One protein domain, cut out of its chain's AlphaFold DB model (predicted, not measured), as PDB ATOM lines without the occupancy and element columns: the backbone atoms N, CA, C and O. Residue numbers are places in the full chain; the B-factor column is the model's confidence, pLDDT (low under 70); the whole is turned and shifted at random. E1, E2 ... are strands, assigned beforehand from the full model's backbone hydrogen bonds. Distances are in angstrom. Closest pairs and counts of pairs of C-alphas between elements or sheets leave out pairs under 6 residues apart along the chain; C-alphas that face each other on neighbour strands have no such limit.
ATOM      1  N   ASP A   3      -5.098  -2.564 -57.046       81.38
ATOM      2  CA  ASP A   3      -4.637  -2.913 -55.703       81.38
ATOM      3  C   ASP A   3      -3.490  -1.991 -55.297       81.38
ATOM      4  O   ASP A   3      -2.521  -1.832 -56.038       81.38
ATOM      5  N   HIS A   4      -3.607  -1.403 -54.110       86.25
ATOM      6  CA  HIS A   4      -2.589  -0.548 -53.505       86.25
ATOM      7  C   HIS A   4      -2.106  -1.202 -52.223       86.25
ATOM      8  O   HIS A   4      -2.921  -1.596 -51.387       86.25
ATOM      9  N   PHE A   5      -0.792  -1.308 -52.062       85.69
ATOM     10  CA  PHE A   5      -0.169  -1.942 -50.906       85.69
ATOM     11  C   PHE A   5       0.595  -0.906 -50.096       85.69
ATOM     12  O   PHE A   5       1.213  -0.006 -50.654       85.69
ATOM     13  N   PHE A   6       0.564  -1.059 -48.777       86.88
ATOM     14  CA  PHE A   6       1.246  -0.179 -47.844       86.88
ATOM     15  C   PHE A   6       2.024  -0.994 -46.831       86.88
ATOM     16  O   PHE A   6       1.485  -1.916 -46.214       86.88
ATOM     17  N   SER A   7       3.267  -0.603 -46.605       82.81
ATOM     18  CA  SER A   7       4.140  -1.193 -45.593       82.81
ATOM     19  C   SER A   7       4.706  -0.106 -44.691       82.81
ATOM     20  O   SER A   7       4.801   1.068 -45.067       82.81
ATOM     21  N   TYR A   8       5.036  -0.489 -43.461       82.62
ATOM     22  CA  TYR A   8       5.563   0.445 -42.481       82.62
ATOM     23  C   TYR A   8       7.019   0.793 -42.803       82.62
ATOM     24  O   TYR A   8       7.874  -0.082 -42.922       82.62
ATOM     25  N   ASN A   9       7.315   2.081 -42.961       81.19
ATOM     26  CA  ASN A   9       8.669   2.590 -43.099       81.19
ATOM     27  C   ASN A   9       9.231   2.894 -41.707       81.19
ATOM     28  O   ASN A   9       8.904   3.919 -41.113       81.19
ATOM     29  N   ALA A  10      10.111   2.024 -41.212       76.88
ATOM     30  CA  ALA A  10      10.718   2.175 -39.891       76.88
ATOM     31  C   ALA A  10      11.602   3.429 -39.741       76.88
ATOM     32  O   ALA A  10      11.713   3.956 -38.640       76.88
ATOM     33  N   ILE A  11      12.177   3.951 -40.833       79.00
ATOM     34  CA  ILE A  11      13.022   5.159 -40.809       79.00
ATOM     35  C   ILE A  11      12.160   6.399 -40.576       79.00
ATOM     36  O   ILE A  11      12.459   7.229 -39.725       79.00
ATOM     37  N   GLN A  12      11.079   6.527 -41.346       82.19
ATOM     38  CA  GLN A  12      10.176   7.676 -41.257       82.19
ATOM     39  C   GLN A  12       9.097   7.509 -40.186       82.19
ATOM     40  O   GLN A  12       8.389   8.463 -39.880       82.19
ATOM     41  N   LYS A  13       8.966   6.302 -39.630       82.06
ATOM     42  CA  LYS A  13       7.926   5.897 -38.684       82.06
ATOM     43  C   LYS A  13       6.504   6.103 -39.223       82.06
ATOM     44  O   LYS A  13       5.578   6.404 -38.473       82.06
ATOM     45  N   THR A  14       6.318   5.913 -40.530       85.44
ATOM     46  CA  THR A  14       5.054   6.145 -41.251       85.44
ATOM     47  C   THR A  14       4.712   4.992 -42.188       85.44
ATOM     48  O   THR A  14       5.580   4.239 -42.623       85.44
ATOM     49  N   TRP A  15       3.431   4.856 -42.529       86.75
ATOM     50  CA  TRP A  15       2.989   3.936 -43.576       86.75
ATOM     51  C   TRP A  15       3.168   4.567 -44.953       86.75
ATOM     52  O   TRP A  15       2.754   5.708 -45.168       86.75
ATOM     53  N   GLN A  16       3.757   3.816 -45.881       86.62
ATOM     54  CA  GLN A  16       4.025   4.273 -47.240       86.62
ATOM     55  C   GLN A  16       3.479   3.293 -48.262       86.62
ATOM     56  O   GLN A  16       3.527   2.081 -48.056       86.62
ATOM     57  N   GLU A  17       2.984   3.839 -49.369       85.94
ATOM     58  CA  GLU A  17       2.577   3.049 -50.520       85.94
ATOM     59  C   GLU A  17       3.797   2.386 -51.165       85.94
ATOM     60  O   GLU A  17       4.845   3.012 -51.345       85.94
ATOM     61  N   THR A  18       3.667   1.109 -51.509       77.56
ATOM     62  CA  THR A  18       4.730   0.335 -52.138       77.56
ATOM     63  C   THR A  18       4.233  -0.423 -53.356       77.56
ATOM     64  O   THR A  18       3.184  -1.063 -53.353       77.56
ATOM     65  N   ASN A  19       5.063  -0.436 -54.401       65.19
ATOM     66  CA  ASN A  19       4.829  -1.204 -55.628       65.19
ATOM     67  C   ASN A  19       5.139  -2.698 -55.450       65.19
ATOM     68  O   ASN A  19       5.568  -3.366 -56.393       65.19
ATOM     69  N   CYS A  20       4.996  -3.241 -54.241       54.78
ATOM     70  CA  CYS A  20       5.339  -4.624 -53.942       54.78
ATOM     71  C   CYS A  20       4.309  -5.606 -54.528       54.78
ATOM     72  O   CYS A  20       3.670  -6.367 -53.806       54.78
ATOM     73  N   HIS A  21       4.216  -5.677 -55.857       48.81
ATOM     74  CA  HIS A  21       3.586  -6.786 -56.577       48.81
ATOM     75  C   HIS A  21       4.244  -8.134 -56.217       48.81
ATOM     76  O   HIS A  21       3.594  -9.169 -56.241       48.81
ATOM     77  N   GLY A  22       5.510  -8.135 -55.776       44.38
ATOM     78  CA  GLY A  22       6.183  -9.325 -55.233       44.38
ATOM     79  C   GLY A  22       5.628  -9.840 -53.894       44.38
ATOM     80  O   GLY A  22       6.047 -10.899 -53.438       44.38
ATOM     81  N   LEU A  23       4.695  -9.115 -53.266       46.12
ATOM     82  CA  LEU A  23       3.967  -9.537 -52.066       46.12
ATOM     83  C   LEU A  23       2.492  -9.852 -52.380       46.12
ATOM     84  O   LEU A  23       1.742 -10.233 -51.479       46.12
ATOM     85  N   SER A  24       2.039  -9.680 -53.628       37.62
ATOM     86  CA  SER A  24       0.663  -9.987 -54.023       37.62
ATOM     87  C   SER A  24       0.497 -11.485 -54.263       37.62
ATOM     88  O   SER A  24       0.991 -12.040 -55.242       37.62
ATOM     89  N   GLY A  25      -0.216 -12.131 -53.351       44.84
ATOM     90  CA  GLY A  25      -0.645 -13.513 -53.460       44.84
ATOM     91  C   GLY A  25      -1.287 -13.978 -52.162       44.84
ATOM     92  O   GLY A  25      -1.070 -13.388 -51.105       44.84
ATOM     93  N   THR A  26      -2.056 -15.058 -52.244       37.81
ATOM     94  CA  THR A  26      -2.754 -15.786 -51.167       37.81
ATOM     95  C   THR A  26      -1.857 -16.323 -50.044       37.81
ATOM     96  O   THR A  26      -2.272 -17.197 -49.293       37.81
ATOM     97  N   LEU A  27      -0.634 -15.826 -49.893       44.50
ATOM     98  CA  LEU A  27       0.330 -16.318 -48.923       44.50
ATOM     99  C   LEU A  27       0.950 -15.146 -48.161       44.50
ATOM    100  O   LEU A  27       2.125 -14.813 -48.309       44.50
ATOM    101  N   ALA A  28       0.164 -14.614 -47.222       44.56
ATOM    102  CA  ALA A  28       0.698 -13.981 -46.016       44.56
ATOM    103  C   ALA A  28       1.668 -14.920 -45.258       44.56
ATOM    104  O   ALA A  28       2.381 -14.475 -44.365       44.56
ATOM    105  N   GLU A  29       1.726 -16.209 -45.625       45.38
ATOM    106  CA  GLU A  29       2.664 -17.234 -45.161       45.38
ATOM    107  C   GLU A  29       4.139 -16.969 -45.538       45.38
ATOM    108  O   GLU A  29       5.027 -17.419 -44.813       45.38
ATOM    109  N   TYR A  30       4.430 -16.142 -46.552       45.12
ATOM    110  CA  TYR A  30       5.800 -15.975 -47.073       45.12
ATOM    111  C   TYR A  30       6.411 -14.580 -46.946       45.12
ATOM    112  O   TYR A  30       7.444 -14.334 -47.560       45.12
ATOM    113  N   VAL A  31       5.837 -13.663 -46.163       55.84
ATOM    114  CA  VAL A  31       6.531 -12.396 -45.875       55.84
ATOM    115  C   VAL A  31       7.555 -12.669 -44.771       55.84
ATOM    116  O   VAL A  31       7.131 -12.917 -43.641       55.84
ATOM    117  N   PRO A  32       8.874 -12.682 -45.038       58.84
ATOM    118  CA  PRO A  32       9.855 -12.703 -43.960       58.84
ATOM    119  C   PRO A  32       9.696 -11.439 -43.097       58.84
ATOM    120  O   PRO A  32       9.335 -10.377 -43.605       58.84
ATOM    121  N   GLN A  33       9.896 -11.559 -41.784       70.94
ATOM    122  CA  GLN A  33       9.822 -10.438 -40.842       70.94
ATOM    123  C   GLN A  33      11.222 -10.057 -40.376       70.94
ATOM    124  O   GLN A  33      12.046 -10.924 -40.090       70.94
ATOM    125  N   ILE A  34      11.463  -8.760 -40.258       69.38
ATOM    126  CA  ILE A  34      12.666  -8.199 -39.662       69.38
ATOM    127  C   ILE A  34      12.241  -7.461 -38.405       69.38
ATOM    128  O   ILE A  34      11.415  -6.552 -38.456       69.38
ATOM    129  N   ILE A  35      12.797  -7.862 -37.272       71.62
ATOM    130  CA  ILE A  35      12.370  -7.364 -35.972       71.62
ATOM    131  C   ILE A  35      13.487  -6.492 -35.414       71.62
ATOM    132  O   ILE A  35      14.568  -6.985 -35.095       71.62
ATOM    133  N   LEU A  36      13.220  -5.188 -35.361       66.50
ATOM    134  CA  LEU A  36      14.176  -4.170 -34.946       66.50
ATOM    135  C   LEU A  36      13.977  -3.804 -33.489       66.50
ATOM    136  O   LEU A  36      12.895  -3.374 -33.105       66.50
ATOM    137  N   ILE A  37      15.039  -3.874 -32.700       68.56
ATOM    138  CA  ILE A  37      15.070  -3.360 -31.334       68.56
ATOM    139  C   ILE A  37      15.770  -2.007 -31.353       68.56
ATOM    140  O   ILE A  37      16.967  -1.920 -31.623       68.56
ATOM    141  N   GLU A  38      15.012  -0.948 -31.066       64.88
ATOM    142  CA  GLU A  38      15.560   0.388 -30.831       64.88
ATOM    143  C   GLU A  38      15.928   0.512 -29.343       64.88
ATOM    144  O   GLU A  38      15.069   0.787 -28.509       64.88
ATOM    145  N   ASN A  39      17.202   0.285 -29.008       62.44
ATOM    146  CA  ASN A  39      17.802   0.679 -27.726       62.44
ATOM    147  C   ASN A  39      18.744   1.878 -27.971       62.44
ATOM    148  O   ASN A  39      18.607   2.573 -28.975       62.44
ATOM    149  N   LYS A  40      19.726   2.146 -27.093       60.41
ATOM    150  CA  LYS A  40      20.799   3.131 -27.379       60.41
ATOM    151  C   LYS A  40      21.526   2.861 -28.716       60.41
ATOM    152  O   LYS A  40      22.165   3.768 -29.236       60.41
ATOM    153  N   GLU A  41      21.384   1.651 -29.266       70.69
ATOM    154  CA  GLU A  41      21.810   1.224 -30.603       70.69
ATOM    155  C   GLU A  41      20.661   0.471 -31.312       70.69
ATOM    156  O   GLU A  41      19.814  -0.140 -30.650       70.69
ATOM    157  N   GLN A  42      20.622   0.517 -32.651       83.31
ATOM    158  CA  GLN A  42      19.664  -0.240 -33.470       83.31
ATOM    159  C   GLN A  42      20.177  -1.667 -33.693       83.31
ATOM    160  O   GLN A  42      21.221  -1.866 -34.315       83.31
ATOM    161  N   MET A  43      19.428  -2.658 -33.214       85.06
ATOM    162  CA  MET A  43      19.771  -4.077 -33.351       85.06
ATOM    163  C   MET A  43      18.656  -4.857 -34.039       85.06
ATOM    164  O   MET A  43      17.483  -4.484 -33.977       85.06
ATOM    165  N   VAL A  44      19.015  -5.972 -34.663       86.75
ATOM    166  CA  VAL A  44      18.081  -6.897 -35.307       86.75
ATOM    167  C   VAL A  44      18.363  -8.323 -34.860       86.75
ATOM    168  O   VAL A  44      19.520  -8.716 -34.720       86.75
ATOM    169  N   TRP A  45      17.313  -9.115 -34.638       84.50
ATOM    170  CA  TRP A  45      17.489 -10.553 -34.443       84.50
ATOM    171  C   TRP A  45      17.854 -11.211 -35.776       84.50
ATOM    172  O   TRP A  45      17.046 -11.221 -36.710       84.50
ATOM    173  N   CYS A  46      19.059 -11.769 -35.869       85.19
ATOM    174  CA  CYS A  46      19.505 -12.503 -37.042       85.19
ATOM    175  C   CYS A  46      19.147 -13.991 -36.904       85.19
ATOM    176  O   CYS A  46      19.732 -14.690 -36.075       85.19
ATOM    177  N   PRO A  47      18.231 -14.531 -37.732       79.75
ATOM    178  CA  PRO A  47      17.869 -15.945 -37.667       79.75
ATOM    179  C   PRO A  47      18.958 -16.869 -38.228       79.75
ATOM    180  O   PRO A  47      18.880 -18.072 -38.014       79.75
ATOM    181  N   ILE A  48      19.945 -16.333 -38.960       83.25
ATOM    182  CA  ILE A  48      21.046 -17.111 -39.549       83.25
ATOM    183  C   ILE A  48      22.085 -17.440 -38.475       83.25
ATOM    184  O   ILE A  48      22.507 -18.586 -38.347       83.25
ATOM    185  N   HIS A  49      22.479 -16.437 -37.692       83.62
ATOM    186  CA  HIS A  49      23.479 -16.585 -36.636       83.62
ATOM    187  C   HIS A  49      22.869 -16.787 -35.241       83.62
ATOM    188  O   HIS A  49      23.611 -17.032 -34.293       83.62
ATOM    189  N   HIS A  50      21.539 -16.710 -35.114       81.12
ATOM    190  CA  HIS A  50      20.804 -16.811 -33.850       81.12
ATOM    191  C   HIS A  50      21.346 -15.854 -32.772       81.12
ATOM    192  O   HIS A  50      21.573 -16.245 -31.629       81.12
ATOM    193  N   THR A  51      21.580 -14.599 -33.157       84.69
ATOM    194  CA  THR A  51      22.148 -13.549 -32.298       84.69
ATOM    195  C   THR A  51      21.564 -12.186 -32.660       84.69
ATOM    196  O   THR A  51      21.037 -11.996 -33.763       84.69
ATOM    197  N   TYR A  52      21.638 -11.235 -31.729       84.88
ATOM    198  CA  TYR A  52      21.370  -9.835 -32.042       84.88
ATOM    199  C   TYR A  52      22.570  -9.208 -32.735       84.88
ATOM    200  O   TYR A  52      23.670  -9.172 -32.191       84.88
ATOM    201  N   GLU A  53      22.332  -8.673 -33.926       87.88
ATOM    202  CA  GLU A  53      23.354  -8.001 -34.718       87.88
ATOM    203  C   GLU A  53      23.048  -6.511 -34.820       87.88
ATOM    204  O   GLU A  53      21.887  -6.099 -34.935       87.88
ATOM    205  N   THR A  54      24.097  -5.693 -34.796       89.19
ATOM    206  CA  THR A  54      23.975  -4.250 -34.998       89.19
ATOM    207  C   THR A  54      23.585  -3.970 -36.443       89.19
ATOM    208  O   THR A  54      24.156  -4.526 -37.387       89.19
ATOM    209  N   VAL A  55      22.591  -3.103 -36.622       89.88
ATOM    210  CA  VAL A  55      22.148  -2.663 -37.945       89.88
ATOM    211  C   VAL A  55      23.203  -1.736 -38.540       89.88
ATOM    212  O   VAL A  55      23.537  -0.707 -37.959       89.88
ATOM    213  N   GLU A  56      23.712  -2.094 -39.715       90.75
ATOM    214  CA  GLU A  56      24.610  -1.246 -40.501       90.75
ATOM    215  C   GLU A  56      23.795  -0.335 -41.422       90.75
ATOM    216  O   GLU A  56      23.972   0.883 -41.426       90.75
ATOM    217  N   THR A  57      22.866  -0.916 -42.188       88.69
ATOM    218  CA  THR A  57      21.938  -0.148 -43.017       88.69
ATOM    219  C   THR A  57      20.509  -0.625 -42.825       88.69
ATOM    220  O   THR A  57      20.204  -1.820 -42.844       88.69
ATOM    221  N   LEU A  58      19.609   0.343 -42.664       85.62
ATOM    222  CA  LEU A  58      18.173   0.125 -42.610       85.62
ATOM    223  C   LEU A  58      17.540   0.660 -43.891       85.62
ATOM    224  O   LEU A  58      17.697   1.829 -44.235       85.62
ATOM    225  N   SER A  59      16.795  -0.195 -44.581       79.56
ATOM    226  CA  SER A  59      15.926   0.183 -45.692       79.56
ATOM    227  C   SER A  59      14.496  -0.284 -45.423       79.56
ATOM    228  O   SER A  59      14.229  -0.996 -44.458       79.56
ATOM    229  N   HIS A  60      13.564   0.114 -46.286       71.94
ATOM    230  CA  HIS A  60      12.133  -0.118 -46.088       71.94
ATOM    231  C   HIS A  60      11.748  -1.595 -45.860       71.94
ATOM    232  O   HIS A  60      10.865  -1.886 -45.061       71.94
ATOM    233  N   SER A  61      12.407  -2.523 -46.556       74.94
ATOM    234  CA  SER A  61      12.099  -3.960 -46.513       74.94
ATOM    235  C   SER A  61      13.345  -4.842 -46.411       74.94
ATOM    236  O   SER A  61      13.319  -6.028 -46.744       74.94
ATOM    237  N   LYS A  62      14.475  -4.256 -46.004       82.38
ATOM    238  CA  LYS A  62      15.757  -4.952 -45.914       82.38
ATOM    239  C   LYS A  62      16.667  -4.288 -44.890       82.38
ATOM    240  O   LYS A  62      16.718  -3.063 -44.801       82.38
ATOM    241  N   VAL A  63      17.404  -5.112 -44.162       86.00
ATOM    242  CA  VAL A  63      18.384  -4.708 -43.154       86.00
ATOM    243  C   VAL A  63      19.708  -5.379 -43.481       86.00
ATOM    244  O   VAL A  63      19.736  -6.592 -43.696       86.00
ATOM    245  N   SER A  64      20.786  -4.596 -43.551       90.44
ATOM    246  CA  SER A  64      22.145  -5.137 -43.478       90.44
ATOM    247  C   SER A  64      22.683  -4.984 -42.067       90.44
ATOM    248  O   SER A  64      22.394  -3.999 -41.381       90.44
ATOM    249  N   THR A  65      23.452  -5.968 -41.631       91.94
ATOM    250  CA  THR A  65      24.091  -5.973 -40.319       91.94
ATOM    251  C   THR A  65      25.594  -5.798 -40.455       91.94
ATOM    252  O   THR A  65      26.178  -6.127 -41.489       91.94
ATOM    253  N   THR A  66      26.240  -5.320 -39.392       90.12
ATOM    254  CA  THR A  66      27.707  -5.184 -39.336       90.12
ATOM    255  C   THR A  66      28.432  -6.518 -39.509       90.12
ATOM    256  O   THR A  66      29.566  -6.552 -39.978       90.12
ATOM    257  N   ASP A  67      27.757  -7.618 -39.168       87.62
ATOM    258  CA  ASP A  67      28.271  -8.985 -39.266       87.62
ATOM    259  C   ASP A  67      28.063  -9.580 -40.680       87.62
ATOM    260  O   ASP A  67      28.370 -10.746 -40.928       87.62
ATOM    261  N   GLY A  68      27.575  -8.774 -41.634       89.00
ATOM    262  CA  GLY A  68      27.485  -9.113 -43.056       89.00
ATOM    263  C   GLY A  68      26.196  -9.827 -43.470       89.00
ATOM    264  O   GLY A  68      26.087 -10.265 -44.619       89.00
ATOM    265  N   CYS A  69      25.204  -9.944 -42.582       88.94
ATOM    266  CA  CYS A  69      23.906 -10.509 -42.940       88.94
ATOM    267  C   CYS A  69      23.053  -9.508 -43.709       88.94
ATOM    268  O   CYS A  69      23.017  -8.316 -43.416       88.94
ATOM    269  N   ILE A  70      22.304 -10.028 -44.680       87.31
ATOM    270  CA  ILE A  70      21.291  -9.280 -45.415       87.31
ATOM    271  C   ILE A  70      19.944  -9.946 -45.163       87.31
ATOM    272  O   ILE A  70      19.631 -10.995 -45.725       87.31
ATOM    273  N   LEU A  71      19.135  -9.311 -44.326       84.44
ATOM    274  CA  LEU A  71      17.791  -9.755 -43.991       84.44
ATOM    275  C   LEU A  71      16.802  -8.997 -44.874       84.44
ATOM    276  O   LEU A  71      16.908  -7.784 -45.019       84.44
ATOM    277  N   SER A  72      15.855  -9.697 -45.490       79.38
ATOM    278  CA  SER A  72      14.794  -9.090 -46.309       79.38
ATOM    279  C   SER A  72      13.445  -9.426 -45.691       79.38
ATOM    280  O   SER A  72      13.281 -10.547 -45.223       79.38
ATOM    281  N   GLY A  73      12.504  -8.483 -45.665       76.00
ATOM    282  CA  GLY A  73      11.218  -8.651 -44.993       76.00
ATOM    283  C   GLY A  73      10.566  -7.368 -44.487       76.00
ATOM    284  O   GLY A  73      11.138  -6.286 -44.576       76.00
ATOM    285  N   ALA A  74       9.350  -7.496 -43.953       73.19
ATOM    286  CA  ALA A  74       8.643  -6.393 -43.306       73.19
ATOM    287  C   ALA A  74       9.343  -6.018 -41.995       73.19
ATOM    288  O   ALA A  74       9.602  -6.890 -41.167       73.19
ATOM    289  N   VAL A  75       9.636  -4.734 -41.816       76.38
ATOM    290  CA  VAL A  75      10.389  -4.225 -40.669       76.38
ATOM    291  C   VAL A  75       9.436  -3.808 -39.545       76.38
ATOM    292  O   VAL A  75       8.598  -2.929 -39.738       76.38
ATOM    293  N   ILE A  76       9.589  -4.408 -38.363       75.62
ATOM    294  CA  ILE A  76       8.741  -4.177 -37.186       75.62
ATOM    295  C   ILE A  76       9.599  -3.609 -36.043       75.62
ATOM    296  O   ILE A  76      10.482  -4.319 -35.556       75.62
ATOM    297  N   PRO A  77       9.368  -2.362 -35.594       73.31
ATOM    298  CA  PRO A  77      10.061  -1.804 -34.432       73.31
ATOM    299  C   PRO A  77       9.488  -2.339 -33.103       73.31
ATOM    300  O   PRO A  77       8.287  -2.261 -32.853       73.31
ATOM    301  N   ILE A  78      10.362  -2.836 -32.221       67.56
ATOM    302  CA  ILE A  78      10.059  -3.415 -30.896       67.56
ATOM    303  C   ILE A  78       9.844  -2.361 -29.807       67.56
ATOM    304  O   ILE A  78       9.327  -2.705 -28.753       67.56
ATOM    305  N   GLY A  79      10.151  -1.078 -30.033       59.31
ATOM    306  CA  GLY A  79       9.995  -0.015 -29.019       59.31
ATOM    307  C   GLY A  79       8.576   0.164 -28.436       59.31
ATOM    308  O   GLY A  79       8.390   0.974 -27.536       59.31
ATOM    309  N   ALA A  80       7.584  -0.580 -28.940       51.16
ATOM    310  CA  ALA A  80       6.210  -0.659 -28.444       51.16
ATOM    311  C   ALA A  80       5.909  -1.896 -27.561       51.16
ATOM    312  O   ALA A  80       4.807  -1.985 -27.021       51.16
ATOM    313  N   ILE A  81       6.844  -2.845 -27.424       56.31
ATOM    314  CA  ILE A  81       6.713  -4.040 -26.576       56.31
ATOM    315  C   ILE A  81       7.225  -3.695 -25.182       56.31
ATOM    316  O   ILE A  81       8.385  -3.324 -25.004       56.31
ATOM    317  N   ASP A  82       6.362  -3.831 -24.183       52.69
ATOM    318  CA  ASP A  82       6.747  -3.650 -22.787       52.69
ATOM    319  C   ASP A  82       7.536  -4.872 -22.298       52.69
ATOM    320  O   ASP A  82       6.965  -5.901 -21.939       52.69
ATOM    321  N   ILE A  83       8.865  -4.746 -22.292       55.50
ATOM    322  CA  ILE A  83       9.816  -5.791 -21.881       55.50
ATOM    323  C   ILE A  83       9.711  -6.094 -20.366       55.50
ATOM    324  O   ILE A  83      10.255  -7.095 -19.893       55.50
ATOM    325  N   THR A  84       9.011  -5.249 -19.596       52.94
ATOM    326  CA  THR A  84       8.880  -5.359 -18.132       52.94
ATOM    327  C   THR A  84       7.627  -6.100 -17.660       52.94
ATOM    328  O   THR A  84       7.534  -6.444 -16.482       52.94
ATOM    329  N   ALA A  85       6.678  -6.375 -18.560       48.22
ATOM    330  CA  ALA A  85       5.462  -7.120 -18.246       48.22
ATOM    331  C   ALA A  85       5.710  -8.641 -18.235       48.22
ATOM    332  O   ALA A  85       6.604  -9.134 -18.918       48.22
ATOM    333  N   ASP A  86       4.901  -9.373 -17.461       49.66
ATOM    334  CA  ASP A  86       4.981 -10.830 -17.271       49.66
ATOM    335  C   ASP A  86       5.103 -11.576 -18.620       49.66
ATOM    336  O   ASP A  86       4.184 -11.576 -19.450       49.66
ATOM    337  N   GLN A  87       6.292 -12.135 -18.868       52.88
ATOM    338  CA  GLN A  87       6.780 -12.506 -20.204       52.88
ATOM    339  C   GLN A  87       6.095 -13.758 -20.773       52.88
ATOM    340  O   GLN A  87       6.072 -13.949 -21.987       52.88
ATOM    341  N   ASP A  88       5.457 -14.562 -19.919       49.38
ATOM    342  CA  ASP A  88       4.803 -15.813 -20.316       49.38
ATOM    343  C   ASP A  88       3.406 -15.621 -20.945       49.38
ATOM    344  O   ASP A  88       2.847 -16.565 -21.512       49.38
ATOM    345  N   ALA A  89       2.821 -14.413 -20.896       52.59
ATOM    346  CA  ALA A  89       1.417 -14.201 -21.278       52.59
ATOM    347  C   ALA A  89       1.167 -13.173 -22.395       52.59
ATOM    348  O   ALA A  89       0.107 -13.225 -23.033       52.59
ATOM    349  N   ARG A  90       2.085 -12.231 -22.664       60.88
ATOM    350  CA  ARG A  90       1.786 -11.114 -23.574       60.88
ATOM    351  C   ARG A  90       2.224 -11.393 -25.010       60.88
ATOM    352  O   ARG A  90       3.401 -11.510 -25.333       60.88
ATOM    353  N   ARG A  91       1.225 -11.491 -25.884       70.25
ATOM    354  CA  ARG A  91       1.362 -11.622 -27.333       70.25
ATOM    355  C   ARG A  91       0.871 -10.332 -27.976       70.25
ATOM    356  O   ARG A  91      -0.328 -10.057 -27.934       70.25
ATOM    357  N   ASP A  92       1.779  -9.560 -28.557       74.81
ATOM    358  CA  ASP A  92       1.447  -8.279 -29.173       74.81
ATOM    359  C   ASP A  92       1.112  -8.465 -30.660       74.81
ATOM    360  O   ASP A  92       1.700  -9.285 -31.373       74.81
ATOM    361  N   LEU A  93       0.105  -7.724 -31.119       79.06
ATOM    362  CA  LEU A  93      -0.416  -7.793 -32.480       79.06
ATOM    363  C   LEU A  93       0.156  -6.639 -33.303       79.06
ATOM    364  O   LEU A  93      -0.043  -5.476 -32.960       79.06
ATOM    365  N   PHE A  94       0.812  -6.965 -34.412       80.12
ATOM    366  CA  PHE A  94       1.444  -5.997 -35.303       80.12
ATOM    367  C   PHE A  94       0.805  -6.030 -36.683       80.12
ATOM    368  O   PHE A  94       0.636  -7.098 -37.276       80.12
ATOM    369  N   ASP A  95       0.505  -4.849 -37.212       83.19
ATOM    370  CA  ASP A  95       0.122  -4.676 -38.607       83.19
ATOM    371  C   ASP A  95       1.375  -4.821 -39.480       83.19
ATOM    372  O   ASP A  95       2.337  -4.068 -39.340       83.19
ATOM    373  N   LEU A  96       1.376  -5.797 -40.385       79.50
ATOM    374  CA  LEU A  96       2.472  -6.021 -41.329       79.50
ATOM    375  C   LEU A  96       2.313  -5.168 -42.579       79.50
ATOM    376  O   LEU A  96       3.267  -4.584 -43.096       79.50
ATOM    377  N   ARG A  97       1.092  -5.172 -43.106       82.25
ATOM    378  CA  ARG A  97       0.769  -4.604 -44.403       82.25
ATOM    379  C   ARG A  97      -0.696  -4.238 -44.447       82.25
ATOM    380  O   ARG A  97      -1.546  -5.055 -44.100       82.25
ATOM    381  N   ALA A 112      -7.892  -3.846 -46.087       89.50
ATOM    382  CA  ALA A 112      -7.520  -5.041 -45.360       89.50
ATOM    383  C   ALA A 112      -6.114  -4.925 -44.791       89.50
ATOM    384  O   ALA A 112      -5.272  -4.186 -45.302       89.50
ATOM    385  N   VAL A 113      -5.888  -5.651 -43.705       87.62
ATOM    386  CA  VAL A 113      -4.635  -5.661 -42.966       87.62
ATOM    387  C   VAL A 113      -4.214  -7.090 -42.681       87.62
ATOM    388  O   VAL A 113      -4.981  -7.899 -42.149       87.62
ATOM    389  N   ASP A 114      -2.970  -7.379 -43.037       83.50
ATOM    390  CA  ASP A 114      -2.279  -8.588 -42.622       83.50
ATOM    391  C   ASP A 114      -1.617  -8.309 -41.279       83.50
ATOM    392  O   ASP A 114      -0.829  -7.368 -41.150       83.50
ATOM    393  N   ARG A 115      -1.928  -9.123 -40.273       83.19
ATOM    394  CA  ARG A 115      -1.404  -8.968 -38.919       83.19
ATOM    395  C   ARG A 115      -0.624 -10.185 -38.478       83.19
ATOM    396  O   ARG A 115      -0.967 -11.322 -38.812       83.19
ATOM    397  N   VAL A 116       0.384  -9.943 -37.656       81.25
ATOM    398  CA  VAL A 116       1.185 -10.977 -37.014       81.25
ATOM    399  C   VAL A 116       1.123 -10.828 -35.507       81.25
ATOM    400  O   VAL A 116       1.129  -9.723 -34.975       81.25
ATOM    401  N   VAL A 117       1.058 -11.959 -34.823       81.31
ATOM    402  CA  VAL A 117       1.166 -12.027 -33.372       81.31
ATOM    403  C   VAL A 117       2.611 -12.359 -33.035       81.31
ATOM    404  O   VAL A 117       3.082 -13.444 -33.387       81.31
ATOM    405  N   ILE A 118       3.306 -11.436 -32.378       78.50
ATOM    406  CA  ILE A 118       4.696 -11.604 -31.949       78.50
ATOM    407  C   ILE A 118       4.736 -11.660 -30.426       78.50
ATOM    408  O   ILE A 118       4.067 -10.893 -29.740       78.50
ATOM    409  N   GLY A 119       5.527 -12.585 -29.900       77.06
ATOM    410  CA  GLY A 119       5.898 -12.612 -28.491       77.06
ATOM    411  C   GLY A 119       7.394 -12.846 -28.356       77.06
ATOM    412  O   GLY A 119       8.046 -13.299 -29.300       77.06
ATOM    413  N   LEU A 120       7.934 -12.528 -27.190       77.75
ATOM    414  CA  LEU A 120       9.339 -12.737 -26.872       77.75
ATOM    415  C   LEU A 120       9.468 -14.037 -26.078       77.75
ATOM    416  O   LEU A 120       8.792 -14.209 -25.071       77.75
ATOM    417  N   GLY A 121      10.277 -14.968 -26.571       76.00
ATOM    418  CA  GLY A 121      10.623 -16.205 -25.874       76.00
ATOM    419  C   GLY A 121      12.055 -16.158 -25.361       76.00
ATOM    420  O   GLY A 121      12.851 -15.332 -25.798       76.00
ATOM    421  N   ASP A 122      12.403 -17.060 -24.454       79.19
ATOM    422  CA  ASP A 122      13.786 -17.210 -24.018       79.19
ATOM    423  C   ASP A 122      14.639 -17.883 -25.094       79.19
ATOM    424  O   ASP A 122      14.308 -18.952 -25.609       79.19
ATOM    425  N   GLY A 123      15.787 -17.284 -25.381       77.00
ATOM    426  CA  GLY A 123      16.842 -17.874 -26.185       77.00
ATOM    427  C   GLY A 123      18.211 -17.692 -25.551       77.00
ATOM    428  O   GLY A 123      18.380 -17.072 -24.495       77.00
ATOM    429  N   TYR A 124      19.206 -18.270 -26.211       77.25
ATOM    430  CA  TYR A 124      20.592 -18.204 -25.783       77.25
ATOM    431  C   TYR A 124      21.467 -17.706 -26.927       77.25
ATOM    432  O   TYR A 124      21.456 -18.266 -28.021       77.25
ATOM    433  N   ASP A 125      22.220 -16.660 -26.635       74.38
ATOM    434  CA  ASP A 125      23.190 -16.015 -27.498       74.38
ATOM    435  C   ASP A 125      24.589 -16.275 -26.931       74.38
ATOM    436  O   ASP A 125      24.854 -16.040 -25.750       74.38
ATOM    437  N   ASN A 126      25.512 -16.751 -27.763       69.75
ATOM    438  CA  ASN A 126      26.858 -17.105 -27.307       69.75
ATOM    439  C   ASN A 126      27.690 -15.897 -26.829       69.75
ATOM    440  O   ASN A 126      28.664 -16.083 -26.100       69.75
ATOM    441  N   ARG A 127      27.345 -14.673 -27.247       72.62
ATOM    442  CA  ARG A 127      28.014 -13.418 -26.870       72.62
ATOM    443  C   ARG A 127      27.308 -12.724 -25.703       72.62
ATOM    444  O   ARG A 127      27.978 -12.126 -24.866       72.62
ATOM    445  N   LEU A 128      25.977 -12.795 -25.652       71.25
ATOM    446  CA  LEU A 128      25.144 -12.024 -24.716       71.25
ATOM    447  C   LEU A 128      24.517 -12.868 -23.592       71.25
ATOM    448  O   LEU A 128      23.988 -12.314 -22.630       71.25
ATOM    449  N   GLY A 129      24.596 -14.198 -23.668       79.19
ATOM    450  CA  GLY A 129      23.983 -15.111 -22.705       79.19
ATOM    451  C   GLY A 129      22.485 -15.291 -22.953       79.19
ATOM    452  O   GLY A 129      22.056 -15.508 -24.082       79.19
ATOM    453  N   ARG A 130      21.662 -15.246 -21.899       78.62
ATOM    454  CA  ARG A 130      20.200 -15.354 -22.048       78.62
ATOM    455  C   ARG A 130      19.667 -14.096 -22.730       78.62
ATOM    456  O   ARG A 130      19.851 -12.995 -22.218       78.62
ATOM    457  N   VAL A 131      18.990 -14.275 -23.855       76.06
ATOM    458  CA  VAL A 131      18.397 -13.191 -24.644       76.06
ATOM    459  C   VAL A 131      16.927 -13.478 -24.905       76.06
ATOM    460  O   VAL A 131      16.511 -14.630 -24.951       76.06
ATOM    461  N   LEU A 132      16.142 -12.426 -25.110       76.88
ATOM    462  CA  LEU A 132      14.774 -12.567 -25.590       76.88
ATOM    463  C   LEU A 132      14.796 -12.733 -27.104       76.88
ATOM    464  O   LEU A 132      15.386 -11.908 -27.787       76.88
ATOM    465  N   VAL A 133      14.159 -13.765 -27.635       78.38
ATOM    466  CA  VAL A 133      14.069 -14.054 -29.067       78.38
ATOM    467  C   VAL A 133      12.644 -13.796 -29.532       78.38
ATOM    468  O   VAL A 133      11.699 -14.309 -28.930       78.38
ATOM    469  N   PRO A 134      12.439 -13.013 -30.596       77.62
ATOM    470  CA  PRO A 134      11.100 -12.787 -31.090       77.62
ATOM    471  C   PRO A 134      10.578 -14.010 -31.852       77.62
ATOM    472  O   PRO A 134      11.215 -14.526 -32.771       77.62
ATOM    473  N   HIS A 135       9.368 -14.435 -31.500       76.88
ATOM    474  CA  HIS A 135       8.658 -15.544 -32.123       76.88
ATOM    475  C   HIS A 135       7.328 -15.085 -32.711       76.88
ATOM    476  O   HIS A 135       6.576 -14.330 -32.095       76.88
ATOM    477  N   VAL A 136       7.015 -15.599 -33.900       78.12
ATOM    478  CA  VAL A 136       5.709 -15.427 -34.539       78.12
ATOM    479  C   VAL A 136       4.783 -16.552 -34.085       78.12
ATOM    480  O   VAL A 136       5.015 -17.715 -34.402       78.12
ATOM    481  N   TYR A 137       3.718 -16.204 -33.367       77.75
ATOM    482  CA  TYR A 137       2.751 -17.158 -32.808       77.75
ATOM    483  C   TYR A 137       1.528 -17.380 -33.692       77.75
ATOM    484  O   TYR A 137       0.821 -18.374 -33.544       77.75
ATOM    485  N   GLY A 138       1.235 -16.441 -34.585       79.06
ATOM    486  CA  GLY A 138       0.046 -16.514 -35.416       79.06
ATOM    487  C   GLY A 138      -0.006 -15.398 -36.439       79.06
ATOM    488  O   GLY A 138       0.674 -14.378 -36.317       79.06
ATOM    489  N   ARG A 139      -0.830 -15.612 -37.458       81.19
ATOM    490  CA  ARG A 139      -1.133 -14.630 -38.495       81.19
ATOM    491  C   ARG A 139      -2.640 -14.510 -38.615       81.19
ATOM    492  O   ARG A 139      -3.357 -15.497 -38.467       81.19
ATOM    493  N   SER A 140      -3.114 -13.297 -38.841       81.75
ATOM    494  CA  SER A 140      -4.534 -13.019 -39.025       81.75
ATOM    495  C   SER A 140      -4.721 -12.018 -40.151       81.75
ATOM    496  O   SER A 140      -3.852 -11.190 -40.417       81.75
ATOM    497  N   PHE A 141      -5.858 -12.130 -40.819       83.88
ATOM    498  CA  PHE A 141      -6.286 -11.221 -41.863       83.88
ATOM    499  C   PHE A 141      -7.566 -10.559 -41.385       83.88
ATOM    500  O   PHE A 141      -8.537 -11.259 -41.081       83.88
TER     501      PHE A 141
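Overview. This is residues 3 to 97 and 112 to 141 of the 415 residues of an uncharacterized protein of Centipeda periodontii DSM 2778 (UniProt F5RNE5). A six-strand sheet, curled like part of a barrel, folds back on itself at E5, and a long, strongly twisted sheet of E9, E10 and E11 runs along one side of it. The hairpin E1 and E2 sits at one end, where E1 meets E8 and E9. The 125 printed residues hold eleven named strands, E1 to E11 along the chain, and no named helix: the class is all strand. The large sheet, in the order E7, E6, E5, E4, E3, E8, is mixed; the other two are antiparallel. The whole is compact, with a radius of gyration of the C-alphas of 14.5 A and spans of 45 by 34 by 24 A.

Along the chain. Begin with the large sheet: E3 is residues 33 to 38, E4 42 to 46, E5 51 to 59, E6 62 to 65, E7 70 to 72 and E8 74 to 77. E5 spans 20.2 A and bends by 77 degrees at residue 56. Find C-alpha 112 at (-7.520, -5.041, -45.360); there E10, residues 112 to 125, begins its 37.2 A, with a bend of 69 degrees at residue 122. E11, residues 129 to 141, runs 36.0 A to C-alpha 141 at (-6.286, -11.221, -41.863). E9 is residues 92 to 97. C-alpha 3 at (-4.637, -2.913, -55.703) opens E1, residues 3 to 9; E2 is residues 14 to 18.

Arrangement. Look first at E3 to E7, a meander, each strand the antiparallel neighbour of the one before; N 53 and O 44 of E5 and E4 are 2.9 A apart, within hydrogen-bond range. This is a folded sheet, bent back into two leaves: E7 and E6 face E4, E3 and E8, with E5 as the hinge. Edge strand E8 is parallel to E3, with N 36 and O 76 at 2.9 A. E10 and E11 form a hairpin, with N 121 and O 133 at 2.8 A; N 94 of E9 and O 116 are also 2.8 A apart. Between these sheets, the closest C-alphas of E8 and E9 are those of Ala 74 and Leu 96, 6.5 A, and of E5 and E10 those of Thr 51 and Asp 125, 5.5 A. In the hairpin E1 and E2, N 9 and O 14 are 2.8 A apart; the closest C-alphas of E1 and E9 are those of Ser 7 and Arg 97, 4.9 A. E2 and E8 are apart.

Size, cuts and confidence. The two C-alphas farthest apart, those of Asp 3 and Gly 129, are 45.4 A apart. Residues 98 to 111 are not printed, and C-alphas 97 and 112 are 8.4 A apart across the cut. The links E2 to E3 and E8 to E9 are long, 14 residues each. The mean pLDDT of the printed part is 73.9; look for values under 70 at residues 19 to 32 and 78 to 90, among others.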